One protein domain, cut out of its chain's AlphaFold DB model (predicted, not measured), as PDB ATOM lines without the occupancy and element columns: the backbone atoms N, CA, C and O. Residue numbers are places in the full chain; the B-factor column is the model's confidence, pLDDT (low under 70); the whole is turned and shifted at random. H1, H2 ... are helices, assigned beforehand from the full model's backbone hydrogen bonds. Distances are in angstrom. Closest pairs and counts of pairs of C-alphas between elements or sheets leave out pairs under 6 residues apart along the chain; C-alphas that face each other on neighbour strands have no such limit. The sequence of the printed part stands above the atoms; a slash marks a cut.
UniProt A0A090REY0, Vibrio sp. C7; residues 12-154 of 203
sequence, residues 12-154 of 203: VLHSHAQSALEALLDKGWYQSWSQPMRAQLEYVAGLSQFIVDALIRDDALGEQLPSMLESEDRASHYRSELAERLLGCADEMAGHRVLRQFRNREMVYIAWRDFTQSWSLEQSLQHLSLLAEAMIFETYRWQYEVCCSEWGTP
ATOM      1  N   VAL A  12     347.716 352.894 242.572       90.69
ATOM      2  CA  VAL A  12     348.547 354.049 242.953       90.69
ATOM      3  C   VAL A  12     347.763 355.175 243.637       90.69
ATOM      4  O   VAL A  12     348.361 355.956 244.368       90.69
ATOM      5  N   LEU A  13     346.445 355.257 243.428       89.12
ATOM      6  CA  LEU A  13     345.578 356.278 244.026       89.12
ATOM      7  C   LEU A  13     344.830 355.781 245.268       89.12
ATOM      8  O   LEU A  13     344.177 356.581 245.933       89.12
ATOM      9  N   HIS A  14     344.931 354.493 245.621       88.12
ATOM     10  CA  HIS A  14     344.194 353.921 246.759       88.12
ATOM     11  C   HIS A  14     344.578 354.578 248.085       88.12
ATOM     12  O   HIS A  14     343.700 354.944 248.860       88.12
ATOM     13  N   SER A  15     345.872 354.795 248.334       87.81
ATOM     14  CA  SER A  15     346.331 355.462 249.562       87.81
ATOM     15  C   SER A  15     345.862 356.917 249.644       87.81
ATOM     16  O   SER A  15     345.542 357.406 250.729       87.81
ATOM     17  N   HIS A  16     345.791 357.602 248.500       86.69
ATOM     18  CA  HIS A  16     345.312 358.978 248.423       86.69
ATOM     19  C   HIS A  16     343.807 359.054 248.696       86.69
ATOM     20  O   HIS A  16     343.385 359.835 249.542       86.69
ATOM     21  N   ALA A  17     343.021 358.178 248.062       88.00
ATOM     22  CA  ALA A  17     341.589 358.055 248.309       88.00
ATOM     23  C   ALA A  17     341.288 357.742 249.780       88.00
ATOM     24  O   ALA A  17     340.449 358.402 250.382       88.00
ATOM     25  N   GLN A  18     342.010 356.790 250.380       88.31
ATOM     26  CA  GLN A  18     341.851 356.444 251.795       88.31
ATOM     27  C   GLN A  18     342.118 357.644 252.705       88.31
ATOM     28  O   GLN A  18     341.261 357.991 253.512       88.31
ATOM     29  N   SER A  19     343.253 358.324 252.517       88.06
ATOM     30  CA  SER A  19     343.608 359.507 253.314       88.06
ATOM     31  C   SER A  19     342.569 360.625 253.168       88.06
ATOM     32  O   SER A  19     342.219 361.296 254.135       88.06
ATOM     33  N   ALA A  20     342.046 360.822 251.957       86.62
ATOM     34  CA  ALA A  20     341.029 361.827 251.684       86.62
ATOM     35  C   ALA A  20     339.668 361.482 252.320       86.62
ATOM     36  O   ALA A  20     338.948 362.371 252.779       86.62
ATOM     37  N   LEU A  21     339.325 360.193 252.381       89.69
ATOM     38  CA  LEU A  21     338.095 359.705 253.000       89.69
ATOM     39  C   LEU A  21     338.107 359.795 254.523       89.69
ATOM     40  O   LEU A  21     337.036 359.976 255.095       89.69
ATOM     41  N   GLU A  22     339.265 359.684 255.183       90.94
ATOM     42  CA  GLU A  22     339.366 359.710 256.652       90.94
ATOM     43  C   GLU A  22     338.634 360.914 257.260       90.94
ATOM     44  O   GLU A  22     337.860 360.758 258.202       90.94
ATOM     45  N   ALA A  23     338.783 362.097 256.655       86.88
ATOM     46  CA  ALA A  23     338.121 363.326 257.096       86.88
ATOM     47  C   ALA A  23     336.586 363.324 256.921       86.88
ATOM     48  O   ALA A  23     335.895 364.182 257.476       86.88
ATOM     49  N   LEU A  24     336.047 362.391 256.134       91.75
ATOM     50  CA  LEU A  24     334.621 362.255 255.833       91.75
ATOM     51  C   LEU A  24     333.949 361.116 256.618       91.75
ATOM     52  O   LEU A  24     332.726 361.112 256.724       91.75
ATOM     53  N   LEU A  25     334.707 360.172 257.194       89.75
ATOM     54  CA  LEU A  25     334.151 358.988 257.873       89.75
ATOM     55  C   LEU A  25     333.286 359.331 259.094       89.75
ATOM     56  O   LEU A  25     332.280 358.661 259.346       89.75
ATOM     57  N   ASP A  26     333.665 360.389 259.813       89.56
ATOM     58  CA  ASP A  26     332.967 360.872 261.011       89.56
ATOM     59  C   ASP A  26     331.722 361.710 260.678       89.56
ATOM     60  O   ASP A  26     330.941 362.070 261.564       89.56
ATOM     61  N   LYS A  27     331.505 362.036 259.399       93.12
ATOM     62  CA  LYS A  27     330.342 362.809 258.972       93.12
ATOM     63  C   LYS A  27     329.087 361.939 259.027       93.12
ATOM     64  O   LYS A  27     329.021 360.869 258.424       93.12
ATOM     65  N   GLY A  28     328.040 362.427 259.696       93.19
ATOM     66  CA  GLY A  28     326.782 361.685 259.858       93.19
ATOM     67  C   GLY A  28     326.128 361.287 258.529       93.19
ATOM     68  O   GLY A  28     325.598 360.183 258.405       93.19
ATOM     69  N   TRP A  29     326.232 362.143 257.508       95.25
ATOM     70  CA  TRP A  29     325.710 361.867 256.169       95.25
ATOM     71  C   TRP A  29     326.468 360.750 255.441       95.25
ATOM     72  O   TRP A  29     325.865 360.010 254.673       95.25
ATOM     73  N   TYR A  30     327.759 360.535 255.712       94.44
ATOM     74  CA  TYR A  30     328.515 359.462 255.055       94.44
ATOM     75  C   TYR A  30     327.953 358.082 255.425       94.44
ATOM     76  O   TYR A  30     327.869 357.175 254.593       94.44
ATOM     77  N   GLN A  31     327.496 357.930 256.670       91.50
ATOM     78  CA  GLN A  31     326.906 356.684 257.152       91.50
ATOM     79  C   GLN A  31     325.503 356.426 256.593       91.50
ATOM     80  O   GLN A  31     325.107 355.261 256.488       91.50
ATOM     81  N   SER A  32     324.770 357.476 256.206       93.88
ATOM     82  CA  SER A  32     323.444 357.348 255.591       93.88
ATOM     83  C   SER A  32     323.509 357.013 254.099       93.88
ATOM     84  O   SER A  32     322.530 356.519 253.538       93.88
ATOM     85  N   TRP A  33     324.659 357.218 253.449       95.50
ATOM     86  CA  TRP A  33     324.837 356.902 252.035       95.50
ATOM     87  C   TRP A  33     324.769 355.396 251.760       95.50
ATOM     88  O   TRP A  33     325.254 354.558 252.529       95.50
ATOM     89  N   SER A  34     324.203 355.036 250.607       94.56
ATOM     90  CA  SER A  34     324.166 353.651 250.137       94.56
ATOM     91  C   SER A  34     325.576 353.119 249.845       94.56
ATOM     92  O   SER A  34     326.507 353.884 249.581       94.56
ATOM     93  N   GLN A  35     325.756 351.795 249.872       92.31
ATOM     94  CA  GLN A  35     327.052 351.179 249.563       92.31
ATOM     95  C   GLN A  35     327.592 351.577 248.169       92.31
ATOM     96  O   GLN A  35     328.769 351.928 248.094       92.31
ATOM     97  N   PRO A  36     326.782 351.610 247.086       91.88
ATOM     98  CA  PRO A  36     327.255 352.088 245.784       91.88
ATOM     99  C   PRO A  36     327.725 353.547 245.804       91.88
ATOM    100  O   PRO A  36     328.734 353.871 245.187       91.88
ATOM    101  N   MET A  37     327.035 354.416 246.546       93.31
ATOM    102  CA  MET A  37     327.401 355.828 246.664       93.31
ATOM    103  C   MET A  37     328.728 356.007 247.415       93.31
ATOM    104  O   MET A  37     329.574 356.797 247.003       93.31
ATOM    105  N   ARG A  38     328.959 355.229 248.482       93.56
ATOM    106  CA  ARG A  38     330.245 355.229 249.202       93.56
ATOM    107  C   ARG A  38     331.399 354.703 248.343       93.56
ATOM    108  O   ARG A  38     332.486 355.262 248.407       93.56
ATOM    109  N   ALA A  39     331.157 353.688 247.511       91.25
ATOM    110  CA  ALA A  39     332.154 353.190 246.561       91.25
ATOM    111  C   ALA A  39     332.488 354.229 245.474       91.25
ATOM    112  O   ALA A  39     333.656 354.426 245.142       91.25
ATOM    113  N   GLN A  40     331.481 354.948 244.960       93.75
ATOM    114  CA  GLN A  40     331.716 356.082 244.063       93.75
ATOM    115  C   GLN A  40     332.506 357.195 244.752       93.75
ATOM    116  O   GLN A  40     333.420 357.732 244.134       93.75
ATOM    117  N   LEU A  41     332.206 357.505 246.022       94.19
ATOM    118  CA  LEU A  41     332.960 358.500 246.785       94.19
ATOM    119  C   LEU A  41     334.442 358.142 246.866       94.19
ATOM    120  O   LEU A  41     335.275 359.001 246.618       94.19
ATOM    121  N   GLU A  42     334.769 356.892 247.196       92.31
ATOM    122  CA  GLU A  42     336.157 356.423 247.256       92.31
ATOM    123  C   GLU A  42     336.877 356.631 245.922       92.31
ATOM    124  O   GLU A  42     337.989 357.158 245.880       92.31
ATOM    125  N   TYR A  43     336.207 356.293 244.821       93.44
ATOM    126  CA  TYR A  43     336.740 356.506 243.485       93.44
ATOM    127  C   TYR A  43     336.972 357.996 243.181       93.44
ATOM    128  O   TYR A  43     338.087 358.377 242.829       93.44
ATOM    129  N   VAL A  44     335.966 358.862 243.350       94.94
ATOM    130  CA  VAL A  44     336.108 360.292 243.012       94.94
ATOM    131  C   VAL A  44     337.021 361.044 243.982       94.94
ATOM    132  O   VAL A  44     337.707 361.973 243.562       94.94
ATOM    133  N   ALA A  45     337.098 360.626 245.249       93.00
ATOM    134  CA  ALA A  45     338.028 361.182 246.233       93.00
ATOM    135  C   ALA A  45     339.486 360.905 245.847       93.00
ATOM    136  O   ALA A  45     340.341 361.768 246.022       93.00
ATOM    137  N   GLY A  46     339.763 359.742 245.247       92.25
ATOM    138  CA  GLY A  46     341.079 359.433 244.684       92.25
ATOM    139  C   GLY A  46     341.457 360.284 243.467       92.25
ATOM    140  O   GLY A  46     342.642 360.399 243.159       92.25
ATOM    141  N   LEU A  47     340.475 360.876 242.779       92.44
ATOM    142  CA  LEU A  47     340.674 361.669 241.561       92.44
ATOM    143  C   LEU A  47     340.651 363.184 241.799       92.44
ATOM    144  O   LEU A  47     341.260 363.927 241.032       92.44
ATOM    145  N   SER A  48     339.934 363.658 242.822       93.62
ATOM    146  CA  SER A  48     339.676 365.084 243.015       93.62
ATOM    147  C   SER A  48     339.615 365.493 244.483       93.62
ATOM    148  O   SER A  48     338.593 365.350 245.159       93.62
ATOM    149  N   GLN A  49     340.689 366.143 244.937       92.94
ATOM    150  CA  GLN A  49     340.734 366.792 246.250       92.94
ATOM    151  C   GLN A  49     339.670 367.894 246.388       92.94
ATOM    152  O   GLN A  49     339.158 368.133 247.477       92.94
ATOM    153  N   PHE A  50     339.281 368.538 245.281       95.19
ATOM    154  CA  PHE A  50     338.238 369.564 245.291       95.19
ATOM    155  C   PHE A  50     336.899 369.024 245.819       95.19
ATOM    156  O   PHE A  50     336.257 369.698 246.626       95.19
ATOM    157  N   ILE A  51     336.494 367.818 245.398       96.62
ATOM    158  CA  ILE A  51     335.240 367.193 245.850       96.62
ATOM    159  C   ILE A  51     335.292 366.942 247.357       96.62
ATOM    160  O   ILE A  51     334.354 367.279 248.080       96.62
ATOM    161  N   VAL A  52     336.413 366.404 247.832       95.94
ATOM    162  CA  VAL A  52     336.635 366.095 249.247       95.94
ATOM    163  C   VAL A  52     336.583 367.370 250.083       95.94
ATOM    164  O   VAL A  52     335.807 367.456 251.032       95.94
ATOM    165  N   ASP A  53     337.319 368.407 249.688       95.75
ATOM    166  CA  ASP A  53     337.337 369.669 250.423       95.75
ATOM    167  C   ASP A  53     335.970 370.369 250.426       95.75
ATOM    168  O   ASP A  53     335.615 371.053 251.391       95.75
ATOM    169  N   ALA A  54     335.202 370.254 249.339       96.88
ATOM    170  CA  ALA A  54     333.848 370.789 249.269       96.88
ATOM    171  C   ALA A  54     332.912 370.067 250.252       96.88
ATOM    172  O   ALA A  54     332.190 370.735 250.989       96.88
ATOM    173  N   LEU A  55     332.986 368.735 250.325       96.81
ATOM    174  CA  LEU A  55     332.204 367.917 251.257       96.81
ATOM    175  C   LEU A  55     332.611 368.119 252.724       96.81
ATOM    176  O   LEU A  55     331.759 368.100 253.605       96.81
ATOM    177  N   ILE A  56     333.896 368.362 253.004       95.06
ATOM    178  CA  ILE A  56     334.364 368.694 254.361       95.06
ATOM    179  C   ILE A  56     333.747 370.015 254.837       95.06
ATOM    180  O   ILE A  56     333.334 370.123 255.997       95.06
ATOM    181  N   ARG A  57     333.715 371.019 253.951       95.12
ATOM    182  CA  ARG A  57     333.290 372.393 254.260       95.12
ATOM    183  C   ARG A  57     331.774 372.589 254.280       95.12
ATOM    184  O   ARG A  57     331.320 373.551 254.894       95.12
ATOM    185  N   ASP A  58     331.011 371.736 253.604       96.56
ATOM    186  CA  ASP A  58     329.566 371.886 253.431       96.56
ATOM    187  C   ASP A  58     328.832 370.573 253.737       96.56
ATOM    188  O   ASP A  58     328.607 369.742 252.859       96.56
ATOM    189  N   ASP A  59     328.422 370.396 254.995       95.81
ATOM    190  CA  ASP A  59     327.698 369.189 255.418       95.81
ATOM    191  C   ASP A  59     326.345 369.033 254.725       95.81
ATOM    192  O   ASP A  59     325.944 367.919 254.390       95.81
ATOM    193  N   ALA A  60     325.675 370.144 254.417       96.75
ATOM    194  CA  ALA A  60     324.417 370.110 253.686       96.75
ATOM    195  C   ALA A  60     324.612 369.639 252.235       96.75
ATOM    196  O   ALA A  60     323.702 369.031 251.674       96.75
ATOM    197  N   LEU A  61     325.783 369.863 251.621       97.62
ATOM    198  CA  LEU A  61     326.122 369.214 250.351       97.62
ATOM    199  C   LEU A  61     326.240 367.699 250.536       97.62
ATOM    200  O   LEU A  61     325.661 366.963 249.748       97.62
ATOM    201  N   GLY A  62     326.926 367.222 251.577       97.19
ATOM    202  CA  GLY A  62     327.029 365.787 251.864       97.19
ATOM    203  C   GLY A  62     325.666 365.110 252.060       97.19
ATOM    204  O   GLY A  62     325.419 364.020 251.545       97.19
ATOM    205  N   GLU A  63     324.735 365.780 252.731       97.12
ATOM    206  CA  GLU A  63     323.360 365.296 252.899       97.12
ATOM    207  C   GLU A  63     322.569 365.274 251.580       97.12
ATOM    208  O   GLU A  63     321.831 364.326 251.312       97.12
ATOM    209  N   GLN A  64     322.723 366.305 250.746       96.88
ATOM    210  CA  GLN A  64     321.907 366.508 249.542       96.88
ATOM    211  C   GLN A  64     322.468 365.807 248.300       96.88
ATOM    212  O   GLN A  64     321.699 365.484 247.393       96.88
ATOM    213  N   LEU A  65     323.777 365.543 248.245       97.31
ATOM    214  CA  LEU A  65     324.462 365.083 247.038       97.31
ATOM    215  C   LEU A  65     323.850 363.818 246.413       97.31
ATOM    216  O   LEU A  65     323.682 363.821 245.195       97.31
ATOM    217  N   PRO A  66     323.447 362.770 247.167       95.94
ATOM    218  CA  PRO A  66     322.774 361.621 246.564       95.94
ATOM    219  C   PRO A  66     321.514 362.016 245.784       95.94
ATOM    220  O   PRO A  66     321.353 361.611 244.639       95.94
ATOM    221  N   SER A  67     320.667 362.877 246.358       94.94
ATOM    222  CA  SER A  67     319.461 363.368 245.678       94.94
ATOM    223  C   SER A  67     319.787 364.289 244.497       94.94
ATOM    224  O   SER A  67     319.125 364.232 243.463       94.94
ATOM    225  N   MET A  68     320.858 365.088 244.600       95.44
ATOM    226  CA  MET A  68     321.347 365.897 243.481       95.44
ATOM    227  C   MET A  68     321.779 365.009 242.306       95.44
ATOM    228  O   MET A  68     321.447 365.316 241.167       95.44
ATOM    229  N   LEU A  69     322.466 363.893 242.576       94.81
ATOM    230  CA  LEU A  69     322.921 362.921 241.571       94.81
ATOM    231  C   LEU A  69     321.799 362.053 240.985       94.81
ATOM    232  O   LEU A  69     322.005 361.397 239.968       94.81
ATOM    233  N   GLU A  70     320.613 362.043 241.583       92.38
ATOM    234  CA  GLU A  70     319.429 361.413 240.988       92.38
ATOM    235  C   GLU A  70     318.711 362.339 240.000       92.38
ATOM    236  O   GLU A  70     318.014 361.860 239.109       92.38
ATOM    237  N   SER A  71     318.906 363.654 240.121       91.31
ATOM    238  CA  SER A  71     318.330 364.634 239.205       91.31
ATOM    239  C   SER A  71     319.101 364.664 237.883       91.31
ATOM    240  O   SER A  71     320.327 364.780 237.867       91.31
ATOM    241  N   GLU A  72     318.382 364.580 236.763       87.81
ATOM    242  CA  GLU A  72     318.946 364.732 235.412       87.81
ATOM    243  C   GLU A  72     318.742 366.143 234.842       87.81
ATOM    244  O   GLU A  72     319.448 366.534 233.919       87.81
ATOM    245  N   ASP A  73     317.836 366.935 235.423       92.50
ATOM    246  CA  ASP A  73     317.427 368.248 234.905       92.50
ATOM    247  C   ASP A  73     317.897 369.413 235.793       92.50
ATOM    248  O   ASP A  73     317.244 370.441 235.923       92.50
ATOM    249  N   ARG A  74     319.053 369.280 236.459       94.69
ATOM    250  CA  ARG A  74     319.554 370.357 237.335       94.69
ATOM    251  C   ARG A  74     319.814 371.666 236.583       94.69
ATOM    252  O   ARG A  74     319.599 372.740 237.138       94.69
ATOM    253  N   ALA A  75     320.269 371.586 235.330       95.81
ATOM    254  CA  ALA A  75     320.656 372.766 234.559       95.81
ATOM    255  C   ALA A  75     319.491 373.727 234.296       95.81
ATOM    256  O   ALA A  75     319.697 374.941 234.321       95.81
ATOM    257  N   SER A  76     318.271 373.210 234.102       96.94
ATOM    258  CA  SER A  76     317.079 374.043 233.897       96.94
ATOM    259  C   SER A  76     316.744 374.891 235.133       96.94
ATOM    260  O   SER A  76     316.139 375.958 235.016       96.94
ATOM    261  N   HIS A  77     317.200 374.458 236.311       97.12
ATOM    262  CA  HIS A  77     316.913 375.080 237.596       97.12
ATOM    263  C   HIS A  77     318.033 375.980 238.130       97.12
ATOM    264  O   HIS A  77     317.804 376.687 239.112       97.12
ATOM    265  N   TYR A  78     319.213 376.029 237.498       98.38
ATOM    266  CA  TYR A  78     320.348 376.801 238.023       98.38
ATOM    267  C   TYR A  78     320.016 378.271 238.274       98.38
ATOM    268  O   TYR A  78     320.316 378.802 239.342       98.38
ATOM    269  N   ARG A  79     319.349 378.919 237.314       98.31
ATOM    270  CA  ARG A  79     318.952 380.325 237.443       98.31
ATOM    271  C   ARG A  79     317.915 380.536 238.542       98.31
ATOM    272  O   ARG A  79     318.077 381.430 239.363       98.31
ATOM    273  N   SER A  80     316.863 379.717 238.578       97.94
ATOM    274  CA  SER A  80     315.793 379.869 239.569       97.94
ATOM    275  C   SER A  80     316.268 379.573 240.991       97.94
ATOM    276  O   SER A  80     315.981 380.358 241.891       97.94
ATOM    277  N   GLU A  81     317.036 378.495 241.194       97.44
ATOM    278  CA  GLU A  81     317.569 378.136 242.515       97.44
ATOM    279  C   GLU A  81     318.554 379.191 243.028       97.44
ATOM    280  O   GLU A  81     318.532 379.541 244.210       97.44
ATOM    281  N   LEU A  82     319.427 379.714 242.158       98.50
ATOM    282  CA  LEU A  82     320.381 380.739 242.563       98.50
ATOM    283  C   LEU A  82     319.680 382.062 242.896       98.50
ATOM    284  O   LEU A  82     319.990 382.666 243.924       98.50
ATOM    285  N   ALA A  83     318.711 382.482 242.078       98.06
ATOM    286  CA  ALA A  83     317.925 383.686 242.327       98.06
ATOM    287  C   ALA A  83     317.205 383.626 243.684       98.06
ATOM    288  O   ALA A  83     317.298 384.566 244.470       98.06
ATOM    289  N   GLU A  84     316.546 382.506 244.002       97.69
ATOM    290  CA  GLU A  84     315.854 382.320 245.284       97.69
ATOM    291  C   GLU A  84     316.810 382.437 246.480       97.69
ATOM    292  O   GLU A  84     316.514 383.118 247.465       97.69
ATOM    293  N   ARG A  85     318.000 381.834 246.383       97.38
ATOM    294  CA  ARG A  85     319.012 381.912 247.447       97.38
ATOM    295  C   ARG A  85     319.564 383.329 247.620       97.38
ATOM    296  O   ARG A  85     319.818 383.740 248.752       97.38
ATOM    297  N   LEU A  86     319.756 384.068 246.527       97.44
ATOM    298  CA  LEU A  86     320.235 385.453 246.564       97.44
ATOM    299  C   LEU A  86     319.187 386.413 247.136       97.44
ATOM    300  O   LEU A  86     319.543 387.282 247.926       97.44
ATOM    301  N   LEU A  87     317.902 386.212 246.825       94.25
ATOM    302  CA  LEU A  87     316.800 386.988 247.411       94.25
ATOM    303  C   LEU A  87     316.763 386.891 248.944       94.25
ATOM    304  O   LEU A  87     316.400 387.851 249.617       94.25
ATOM    305  N   GLY A  88     317.160 385.745 249.507       90.00
ATOM    306  CA  GLY A  88     317.239 385.535 250.955       90.00
ATOM    307  C   GLY A  88     318.460 386.163 251.642       90.00
ATOM    308  O   GLY A  88     318.611 386.020 252.858       90.00
ATOM    309  N   CYS A  89     319.363 386.818 250.906       94.69
ATOM    310  CA  CYS A  89     320.589 387.377 251.472       94.69
ATOM    311  C   CYS A  89     320.343 388.738 252.132       94.69
ATOM    312  O   CYS A  89     319.855 389.670 251.502       94.69
ATOM    313  N   ALA A  90     320.744 388.867 253.400       89.31
ATOM    314  CA  ALA A  90     320.598 390.112 254.159       89.31
ATOM    315  C   ALA A  90     321.601 391.205 253.752       89.31
ATOM    316  O   ALA A  90     321.336 392.388 253.949       89.31
ATOM    317  N   ASP A  91     322.765 390.806 253.236       92.88
ATOM    318  CA  ASP A  91     323.851 391.701 252.859       92.88
ATOM    319  C   ASP A  91     324.721 391.102 251.743       92.88
ATOM    320  O   ASP A  91     324.590 389.932 251.357       92.88
ATOM    321  N   GLU A  92     325.646 391.917 251.236       93.25
ATOM    322  CA  GLU A  92     326.547 391.528 250.156       93.25
ATOM    323  C   GLU A  92     327.472 390.360 250.550       93.25
ATOM    324  O   GLU A  92     327.765 389.466 249.751       93.25
ATOM    325  N   MET A  93     327.904 390.305 251.816       95.69
ATOM    326  CA  MET A  93     328.763 389.228 252.306       95.69
ATOM    327  C   MET A  93     328.038 387.879 252.302       95.69
ATOM    328  O   MET A  93     328.653 386.853 251.986       95.69
ATOM    329  N   ALA A  94     326.753 387.862 252.657       96.12
ATOM    330  CA  ALA A  94     325.885 386.699 252.572       96.12
ATOM    331  C   ALA A  94     325.713 386.257 251.117       96.12
ATOM    332  O   ALA A  94     325.939 385.080 250.833       96.12
ATOM    333  N   GLY A  95     325.457 387.192 250.198       97.19
ATOM    334  CA  GLY A  95     325.380 386.894 248.765       97.19
ATOM    335  C   GLY A  95     326.667 386.276 248.220       97.19
ATOM    336  O   GLY A  95     326.639 385.207 247.613       97.19
ATOM    337  N   HIS A  96     327.836 386.838 248.548       97.00
ATOM    338  CA  HIS A  96     329.128 386.251 248.168       97.00
ATOM    339  C   HIS A  96     329.353 384.842 248.740       97.00
ATOM    340  O   HIS A  96     330.011 384.007 248.112       97.00
ATOM    341  N   ARG A  97     328.856 384.544 249.949       96.81
ATOM    342  CA  ARG A  97     328.897 383.176 250.498       96.81
ATOM    343  C   ARG A  97     327.979 382.240 249.712       96.81
ATOM    344  O   ARG A  97     328.446 381.173 249.325       96.81
ATOM    345  N   VAL A  98     326.745 382.659 249.428       97.81
ATOM    346  CA  VAL A  98     325.774 381.890 248.631       97.81
ATOM    347  C   VAL A  98     326.321 381.579 247.241       97.81
ATOM    348  O   VAL A  98     326.300 380.421 246.841       97.81
ATOM    349  N   LEU A  99     326.898 382.561 246.545       98.19
ATOM    350  CA  LEU A  99     327.493 382.378 245.218       98.19
ATOM    351  C   LEU A  99     328.607 381.328 245.222       98.19
ATOM    352  O   LEU A  99     328.615 380.409 244.403       98.19
ATOM    353  N   ARG A 100     329.539 381.421 246.180       97.31
ATOM    354  CA  ARG A 100     330.629 380.440 246.315       97.31
ATOM    355  C   ARG A 100     330.106 379.050 246.651       97.31
ATOM    356  O   ARG A 100     330.605 378.070 246.102       97.31
ATOM    357  N   GLN A 101     329.123 378.966 247.541       97.62
ATOM    358  CA  GLN A 101     328.521 377.701 247.932       97.62
ATOM    359  C   GLN A 101     327.794 377.052 246.752       97.62
ATOM    360  O   GLN A 101     328.077 375.902 246.435       97.62
ATOM    361  N   PHE A 102     326.923 377.796 246.066       98.31
ATOM    362  CA  PHE A 102     326.175 377.314 244.909       98.31
ATOM    363  C   PHE A 102     327.115 376.825 243.806       98.31
ATOM    364  O   PHE A 102     327.021 375.669 243.394       98.31
ATOM    365  N   ARG A 103     328.108 377.645 243.427       98.00
ATOM    366  CA  ARG A 103     329.149 377.243 242.474       98.00
ATOM    367  C   ARG A 103     329.810 375.938 242.900       98.00
ATOM    368  O   ARG A 103     329.895 375.019 242.101       98.00
ATOM    369  N   ASN A 104     330.298 375.840 244.134       97.81
ATOM    370  CA  ASN A 104     331.036 374.654 244.562       97.81
ATOM    371  C   ASN A 104     330.159 373.395 244.568       97.81
ATOM    372  O   ASN A 104     330.632 372.344 244.151       97.81
ATOM    373  N   ARG A 105     328.894 373.501 244.985       98.19
ATOM    374  CA  ARG A 105     327.940 372.384 244.979       98.19
ATOM    375  C   ARG A 105     327.674 371.867 243.569       98.19
ATOM    376  O   ARG A 105     327.803 370.668 243.331       98.19
ATOM    377  N   GLU A 106     327.380 372.762 242.629       98.06
ATOM    378  CA  GLU A 106     327.145 372.357 241.240       98.06
ATOM    379  C   GLU A 106     328.426 371.857 240.569       98.06
ATOM    380  O   GLU A 106     328.393 370.872 239.842       98.06
ATOM    381  N   MET A 107     329.586 372.439 240.882       97.81
ATOM    382  CA  MET A 107     330.872 371.932 240.397       97.81
ATOM    383  C   MET A 107     331.177 370.523 240.919       97.81
ATOM    384  O   MET A 107     331.727 369.717 240.173       97.81
ATOM    385  N   VAL A 108     330.814 370.197 242.168       98.06
ATOM    386  CA  VAL A 108     330.915 368.824 242.692       98.06
ATOM    387  C   VAL A 108     329.990 367.893 241.923       98.06
ATOM    388  O   VAL A 108     330.435 366.832 241.502       98.06
ATOM    389  N   TYR A 109     328.738 368.293 241.696       97.62
ATOM    390  CA  TYR A 109     327.778 367.511 240.919       97.62
ATOM    391  C   TYR A 109     328.288 367.208 239.498       97.62
ATOM    392  O   TYR A 109     328.309 366.045 239.091       97.62
ATOM    393  N   ILE A 110     328.766 368.227 238.776       97.38
ATOM    394  CA  ILE A 110     329.300 368.083 237.414       97.38
ATOM    395  C   ILE A 110     330.559 367.206 237.426       97.38
ATOM    396  O   ILE A 110     330.633 366.239 236.674       97.38
ATOM    397  N   ALA A 111     331.530 367.491 238.304       96.81
ATOM    398  CA  ALA A 111     332.771 366.716 238.389       96.81
ATOM    399  C   ALA A 111     332.507 365.249 238.740       96.81
ATOM    400  O   ALA A 111     333.146 364.356 238.193       96.81
ATOM    401  N   TRP A 112     331.546 364.989 239.628       96.50
ATOM    402  CA  TRP A 112     331.152 363.631 239.979       96.50
ATOM    403  C   TRP A 112     330.650 362.875 238.754       96.50
ATOM    404  O   TRP A 112     331.170 361.802 238.463       96.50
ATOM    405  N   ARG A 113     329.693 363.451 238.010       95.50
ATOM    406  CA  ARG A 113     329.133 362.857 236.784       95.50
ATOM    407  C   ARG A 113     330.197 362.599 235.718       95.50
ATOM    408  O   ARG A 113     330.147 361.558 235.062       95.50
ATOM    409  N   ASP A 114     331.143 363.525 235.574       94.06
ATOM    410  CA  ASP A 114     332.255 363.438 234.625       94.06
ATOM    411  C   ASP A 114     333.207 362.286 234.999       94.06
ATOM    412  O   ASP A 114     333.446 361.373 234.207       94.06
ATOM    413  N   PHE A 115     333.667 362.232 236.256       93.81
ATOM    414  CA  PHE A 115     334.565 361.172 236.726       93.81
ATOM    415  C   PHE A 115     333.916 359.788 236.723       93.81
ATOM    416  O   PHE A 115     334.577 358.806 236.368       93.81
ATOM    417  N   THR A 116     332.635 359.684 237.089       93.00
ATOM    418  CA  THR A 116     331.888 358.418 237.040       93.00
ATOM    419  C   THR A 116     331.443 358.042 235.628       93.00
ATOM    420  O   THR A 116     330.678 357.088 235.482       93.00
ATOM    421  N   GLN A 117     331.890 358.776 234.597       91.12
ATOM    422  CA  GLN A 117     331.571 358.547 233.181       91.12
ATOM    423  C   GLN A 117     330.061 358.424 232.933       91.12
ATOM    424  O   GLN A 117     329.595 357.665 232.086       91.12
ATOM    425  N   SER A 118     329.280 359.143 233.738       91.75
ATOM    426  CA  SER A 118     327.821 359.173 233.642       91.75
ATOM    427  C   SER A 118     327.348 360.187 232.607       91.75
ATOM    428  O   SER A 118     326.202 360.119 232.174       91.75
ATOM    429  N   TRP A 119     328.232 361.103 232.220       94.44
ATOM    430  CA  TRP A 119     328.033 362.099 231.181       94.44
ATOM    431  C   TRP A 119     329.110 362.002 230.107       94.44
ATOM    432  O   TRP A 119     330.229 361.559 230.369       94.44
ATOM    433  N   SER A 120     328.758 362.428 228.894       94.44
ATOM    434  CA  SER A 120     329.735 362.729 227.852       94.44
ATOM    435  C   SER A 120     330.449 364.051 228.144       94.44
ATOM    436  O   SER A 120     329.961 364.883 228.916       94.44
ATOM    437  N   LEU A 121     331.583 364.277 227.477       93.19
ATOM    438  CA  LEU A 121     332.319 365.537 227.581       93.19
ATOM    439  C   LEU A 121     331.427 366.735 227.225       93.19
ATOM    440  O   LEU A 121     331.433 367.740 227.928       93.19
ATOM    441  N   GLU A 122     330.627 366.621 226.166       95.06
ATOM    442  CA  GLU A 122     329.728 367.679 225.703       95.06
ATOM    443  C   GLU A 122     328.684 368.037 226.766       95.06
ATOM    444  O   GLU A 122     328.404 369.215 226.978       95.06
ATOM    445  N   GLN A 123     328.147 367.043 227.482       95.38
ATOM    446  CA  GLN A 123     327.214 367.283 228.587       95.38
ATOM    447  C   GLN A 123     327.900 368.026 229.739       95.38
ATOM    448  O   GLN A 123     327.353 369.012 230.237       95.38
ATOM    449  N   SER A 124     329.110 367.610 230.122       95.56
ATOM    450  CA  SER A 124     329.900 368.289 231.155       95.56
ATOM    451  C   SER A 124     330.194 369.751 230.776       95.56
ATOM    452  O   SER A 124     329.953 370.654 231.581       95.56
ATOM    453  N   LEU A 125     330.642 370.013 229.539       96.06
ATOM    454  CA  LEU A 125     330.926 371.367 229.034       96.06
ATOM    455  C   LEU A 125     329.668 372.250 228.977       96.06
ATOM    456  O   LEU A 125     329.700 373.423 229.362       96.06
ATOM    457  N   GLN A 126     328.538 371.682 228.551       96.06
ATOM    458  CA  GLN A 126     327.263 372.391 228.516       96.06
ATOM    459  C   GLN A 126     326.806 372.775 229.930       96.06
ATOM    460  O   GLN A 126     326.412 373.919 230.159       96.06
ATOM    461  N   HIS A 127     326.891 371.856 230.897       97.38
ATOM    462  CA  HIS A 127     326.533 372.137 232.289       97.38
ATOM    463  C   HIS A 127     327.417 373.219 232.913       97.38
ATOM    464  O   HIS A 127     326.907 374.094 233.612       97.38
ATOM    465  N   LEU A 128     328.722 373.193 232.637       97.56
ATOM    466  CA  LEU A 128     329.653 374.224 233.094       97.56
ATOM    467  C   LEU A 128     329.299 375.600 232.522       97.56
ATOM    468  O   LEU A 128     329.298 376.591 233.254       97.56
ATOM    469  N   SER A 129     328.943 375.653 231.241       97.06
ATOM    470  CA  SER A 129     328.541 376.892 230.569       97.06
ATOM    471  C   SER A 129     327.221 377.438 231.123       97.06
ATOM    472  O   SER A 129     327.138 378.621 231.443       97.06
ATOM    473  N   LEU A 130     326.220 376.577 231.334       97.69
ATOM    474  CA  LEU A 130     324.930 376.964 231.921       97.69
ATOM    475  C   LEU A 130     325.062 377.400 233.384       97.69
ATOM    476  O   LEU A 130     324.389 378.336 233.816       97.69
ATOM    477  N   LEU A 131     325.943 376.757 234.155       98.19
ATOM    478  CA  LEU A 131     326.249 377.182 235.518       98.19
ATOM    479  C   LEU A 131     326.888 378.575 235.522       98.19
ATOM    480  O   LEU A 131     326.478 379.432 236.305       98.19
ATOM    481  N   ALA A 132     327.872 378.816 234.654       97.75
ATOM    482  CA  ALA A 132     328.506 380.125 234.528       97.75
ATOM    483  C   ALA A 132     327.499 381.205 234.114       97.75
ATOM    484  O   ALA A 132     327.461 382.265 234.735       97.75
ATOM    485  N   GLU A 133     326.639 380.914 233.136       97.19
ATOM    486  CA  GLU A 133     325.549 381.798 232.723       97.19
ATOM    487  C   GLU A 133     324.647 382.163 233.911       97.19
ATOM    488  O   GLU A 133     324.440 383.345 234.194       97.19
ATOM    489  N   ALA A 134     324.162 381.166 234.656       98.25
ATOM    490  CA  ALA A 134     323.302 381.403 235.810       98.25
ATOM    491  C   ALA A 134     323.987 382.261 236.880       98.25
ATOM    492  O   ALA A 134     323.396 383.218 237.383       98.25
ATOM    493  N   MET A 135     325.252 381.959 237.181       98.19
ATOM    494  CA  MET A 135     326.065 382.728 238.122       98.19
ATOM    495  C   MET A 135     326.189 384.193 237.697       98.19
ATOM    496  O   MET A 135     326.017 385.080 238.530       98.19
ATOM    497  N   ILE A 136     326.456 384.461 236.418       97.62
ATOM    498  CA  ILE A 136     326.611 385.819 235.883       97.62
ATOM    499  C   ILE A 136     325.287 386.581 235.952       97.62
ATOM    500  O   ILE A 136     325.229 387.665 236.534       97.62
ATOM    501  N   PHE A 137     324.218 386.015 235.385       96.94
ATOM    502  CA  PHE A 137     322.944 386.716 235.265       96.94
ATOM    503  C   PHE A 137     322.282 386.967 236.615       96.94
ATOM    504  O   PHE A 137     321.810 388.078 236.850       96.94
ATOM    505  N   GLU A 138     322.254 385.983 237.517       98.25
ATOM    506  CA  GLU A 138     321.593 386.195 238.808       98.25
ATOM    507  C   GLU A 138     322.417 387.082 239.742       98.25
ATOM    508  O   GLU A 138     321.834 387.885 240.467       98.25
ATOM    509  N   THR A 139     323.755 387.039 239.670       97.31
ATOM    510  CA  THR A 139     324.589 388.012 240.399       97.31
ATOM    511  C   THR A 139     324.340 389.427 239.893       97.31
ATOM    512  O   THR A 139     324.168 390.341 240.698       97.31
ATOM    513  N   TYR A 140     324.289 389.613 238.568       96.88
ATOM    514  CA  TYR A 140     323.992 390.912 237.973       96.88
ATOM    515  C   TYR A 140     322.624 391.425 238.414       96.88
ATOM    516  O   TYR A 140     322.533 392.551 238.891       96.88
ATOM    517  N   ARG A 141     321.570 390.609 238.308       95.50
ATOM    518  CA  ARG A 141     320.212 391.011 238.699       95.50
ATOM    519  C   ARG A 141     320.137 391.407 240.168       95.50
ATOM    520  O   ARG A 141     319.616 392.475 240.476       95.50
ATOM    521  N   TRP A 142     320.711 390.586 241.044       95.75
ATOM    522  CA  TRP A 142     320.752 390.858 242.476       95.75
ATOM    523  C   TRP A 142     321.470 392.182 242.785       95.75
ATOM    524  O   TRP A 142     320.913 393.039 243.468       95.75
ATOM    525  N   GLN A 143     322.656 392.410 242.212       93.94
ATOM    526  CA  GLN A 143     323.399 393.652 242.455       93.94
ATOM    527  C   GLN A 143     322.776 394.873 241.775       93.94
ATOM    528  O   GLN A 143     322.848 395.982 242.307       93.94
ATOM    529  N   TYR A 144     322.141 394.690 240.619       93.62
ATOM    530  CA  TYR A 144     321.439 395.757 239.920       93.62
ATOM    531  C   TYR A 144     320.289 396.307 240.767       93.62
ATOM    532  O   TYR A 144     320.161 397.524 240.895       93.62
ATOM    533  N   GLU A 145     319.500 395.438 241.405       92.00
ATOM    534  CA  GLU A 145     318.422 395.847 242.312       92.00
ATOM    535  C   GLU A 145     318.954 396.640 243.515       92.00
ATOM    536  O   GLU A 145     318.435 397.719 243.819       92.00
ATOM    537  N   VAL A 146     320.039 396.166 244.139       90.81
ATOM    538  CA  VAL A 146     320.714 396.876 245.239       90.81
ATOM    539  C   VAL A 146     321.169 398.264 244.777       90.81
ATOM    540  O   VAL A 146     320.793 399.271 245.379       90.81
ATOM    541  N   CYS A 147     321.883 398.350 243.653       91.00
ATOM    542  CA  CYS A 147     322.385 399.614 243.113       91.00
ATOM    543  C   CYS A 147     321.258 400.580 242.723       91.00
ATOM    544  O   CYS A 147     321.360 401.781 242.975       91.00
ATOM    545  N   CYS A 148     320.166 400.078 242.142       92.19
ATOM    546  CA  CYS A 148     319.003 400.894 241.798       92.19
ATOM    547  C   CYS A 148     318.305 401.436 243.047       92.19
ATOM    548  O   CYS A 148     317.861 402.583 243.045       92.19
ATOM    549  N   SER A 149     318.236 400.657 244.129       90.25
ATOM    550  CA  SER A 149     317.674 401.132 245.397       90.25
ATOM    551  C   SER A 149     318.524 402.244 246.030       90.25
ATOM    552  O   SER A 149     317.986 403.209 246.579       90.25
ATOM    553  N   GLU A 150     319.852 402.157 245.897       90.19
ATOM    554  CA  GLU A 150     320.780 403.124 246.479       90.19
ATOM    555  C   GLU A 150     320.972 404.385 245.633       90.19
ATOM    556  O   GLU A 150     321.064 405.484 246.183       90.19
ATOM    557  N   TRP A 151     321.066 404.256 244.309       90.56
ATOM    558  CA  TRP A 151     321.442 405.352 243.406       90.56
ATOM    559  C   TRP A 151     320.340 405.753 242.423       90.56
ATOM    560  O   TRP A 151     320.419 406.829 241.828       90.56
ATOM    561  N   GLY A 152     319.271 404.963 242.326       91.00
ATOM    562  CA  GLY A 152     318.230 405.099 241.314       91.00
ATOM    563  C   GLY A 152     318.576 404.337 240.035       91.00
ATOM    564  O   GLY A 152     319.746 404.098 239.734       91.00
ATOM    565  N   THR A 153     317.545 403.973 239.273       93.00
ATOM    566  CA  THR A 153     317.699 403.315 237.972       93.00
ATOM    567  C   THR A 153     318.448 404.233 237.004       93.00
ATOM    568  O   THR A 153     318.026 405.379 236.834       93.00
ATOM    569  N   PRO A 154     319.532 403.770 236.364       92.06
ATOM    570  CA  PRO A 154     320.197 404.538 235.324       92.06
ATOM    571  C   PRO A 154     319.296 404.705 234.099       92.06
ATOM    572  O   PRO A 154     318.747 403.718 233.602       92.06
TER     573      PRO A 154
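What this domain is: This is residues 12 to 154 of the 203 residues of a protein of Vibrio sp. C7 (UniProt A0A090REY0). Two long helices, H7 and H8, form a hairpin, and H6 packs beside both to make an up-and-down bundle of three, each helix running against the one before it. Five shorter helices, H1 to H5, gather at the end of this bundle where H7 finishes; H4 and H5 pack on the later half of H7, H2 on H5, and H1 on H3 and H4. The long axis runs from H1 at one end to the last residues of H8 at the other. The printed part has 143 residues with eight named helices, H1 to H8 in chain order, and no named strand; the class is all helix. It is elongated, 58 by 33 by 24 A, and only just compact, close to loose, with a radius of gyration of the C-alphas of 17.2 A.

How they stand to each other: H1, residues 12 to 25, touches residues 42 to 47 of H3, residues 35 to 47, at a steep tilt of 60 degrees; the closest C-alphas, Ala 17 and Gly 46, are 3.9 A apart. With residues 20 to 24 alone H1 touches H4, residues 49 to 57, at a shallow tilt of 8 degrees, the same way. H2, residues 28 to 32, touches residues 59 to 63 of H5, residues 59 to 70; the closest C-alphas, Trp 29 and Glu 63, are 5.3 A apart. H7, residues 92 to 115, is the hub, touching five helices. Its residues 104 to 112 touch H4 at a steep tilt of 45 degrees, opposite ways, with the C-alphas of Ile 51 and Val 108 closest at 5.6 A. Its residues 105 to 113 touch H5, where the C-alphas of Leu 61 and Arg 105 are closest at 6.5 A. H6, residues 74 to 87, forms a hairpin with H7 at 15 degrees; C-alphas 86 and 95 are closest at 5.8 A. H7 forms a second hairpin with H8, residues 121 to 151, at 7 degrees; C-alphas 110 and 124 are closest at 6.3 A. H6 and H8 touch, the same way at 21 degrees, with C-alphas 79 and 134 closest at 4.8 A. H1 and H8 are apart. Every O i to N i+4 pair is within hydrogen-bond range in H3, H4, H7 and H8, against 7 of 10 in H1, 6 of 8 in H5, 8 of 10 in H6 and 0 of 1 in H2, where 2 of 2 O i to N i+3 pairs are.

Where its parts are: H1 begins at C-alpha 12, (348.547, 354.049, 242.953). H7 spans 34.1 A and H8 44.2 A, ending at C-alpha 151, (321.442, 405.352, 243.406).

The domain as a whole: The farthest C-alphas, Val 12 and Gly 152, are 59.4 A apart. The printed part has no cut, the seven links are tight, and no printed residue is under 70 in pLDDT.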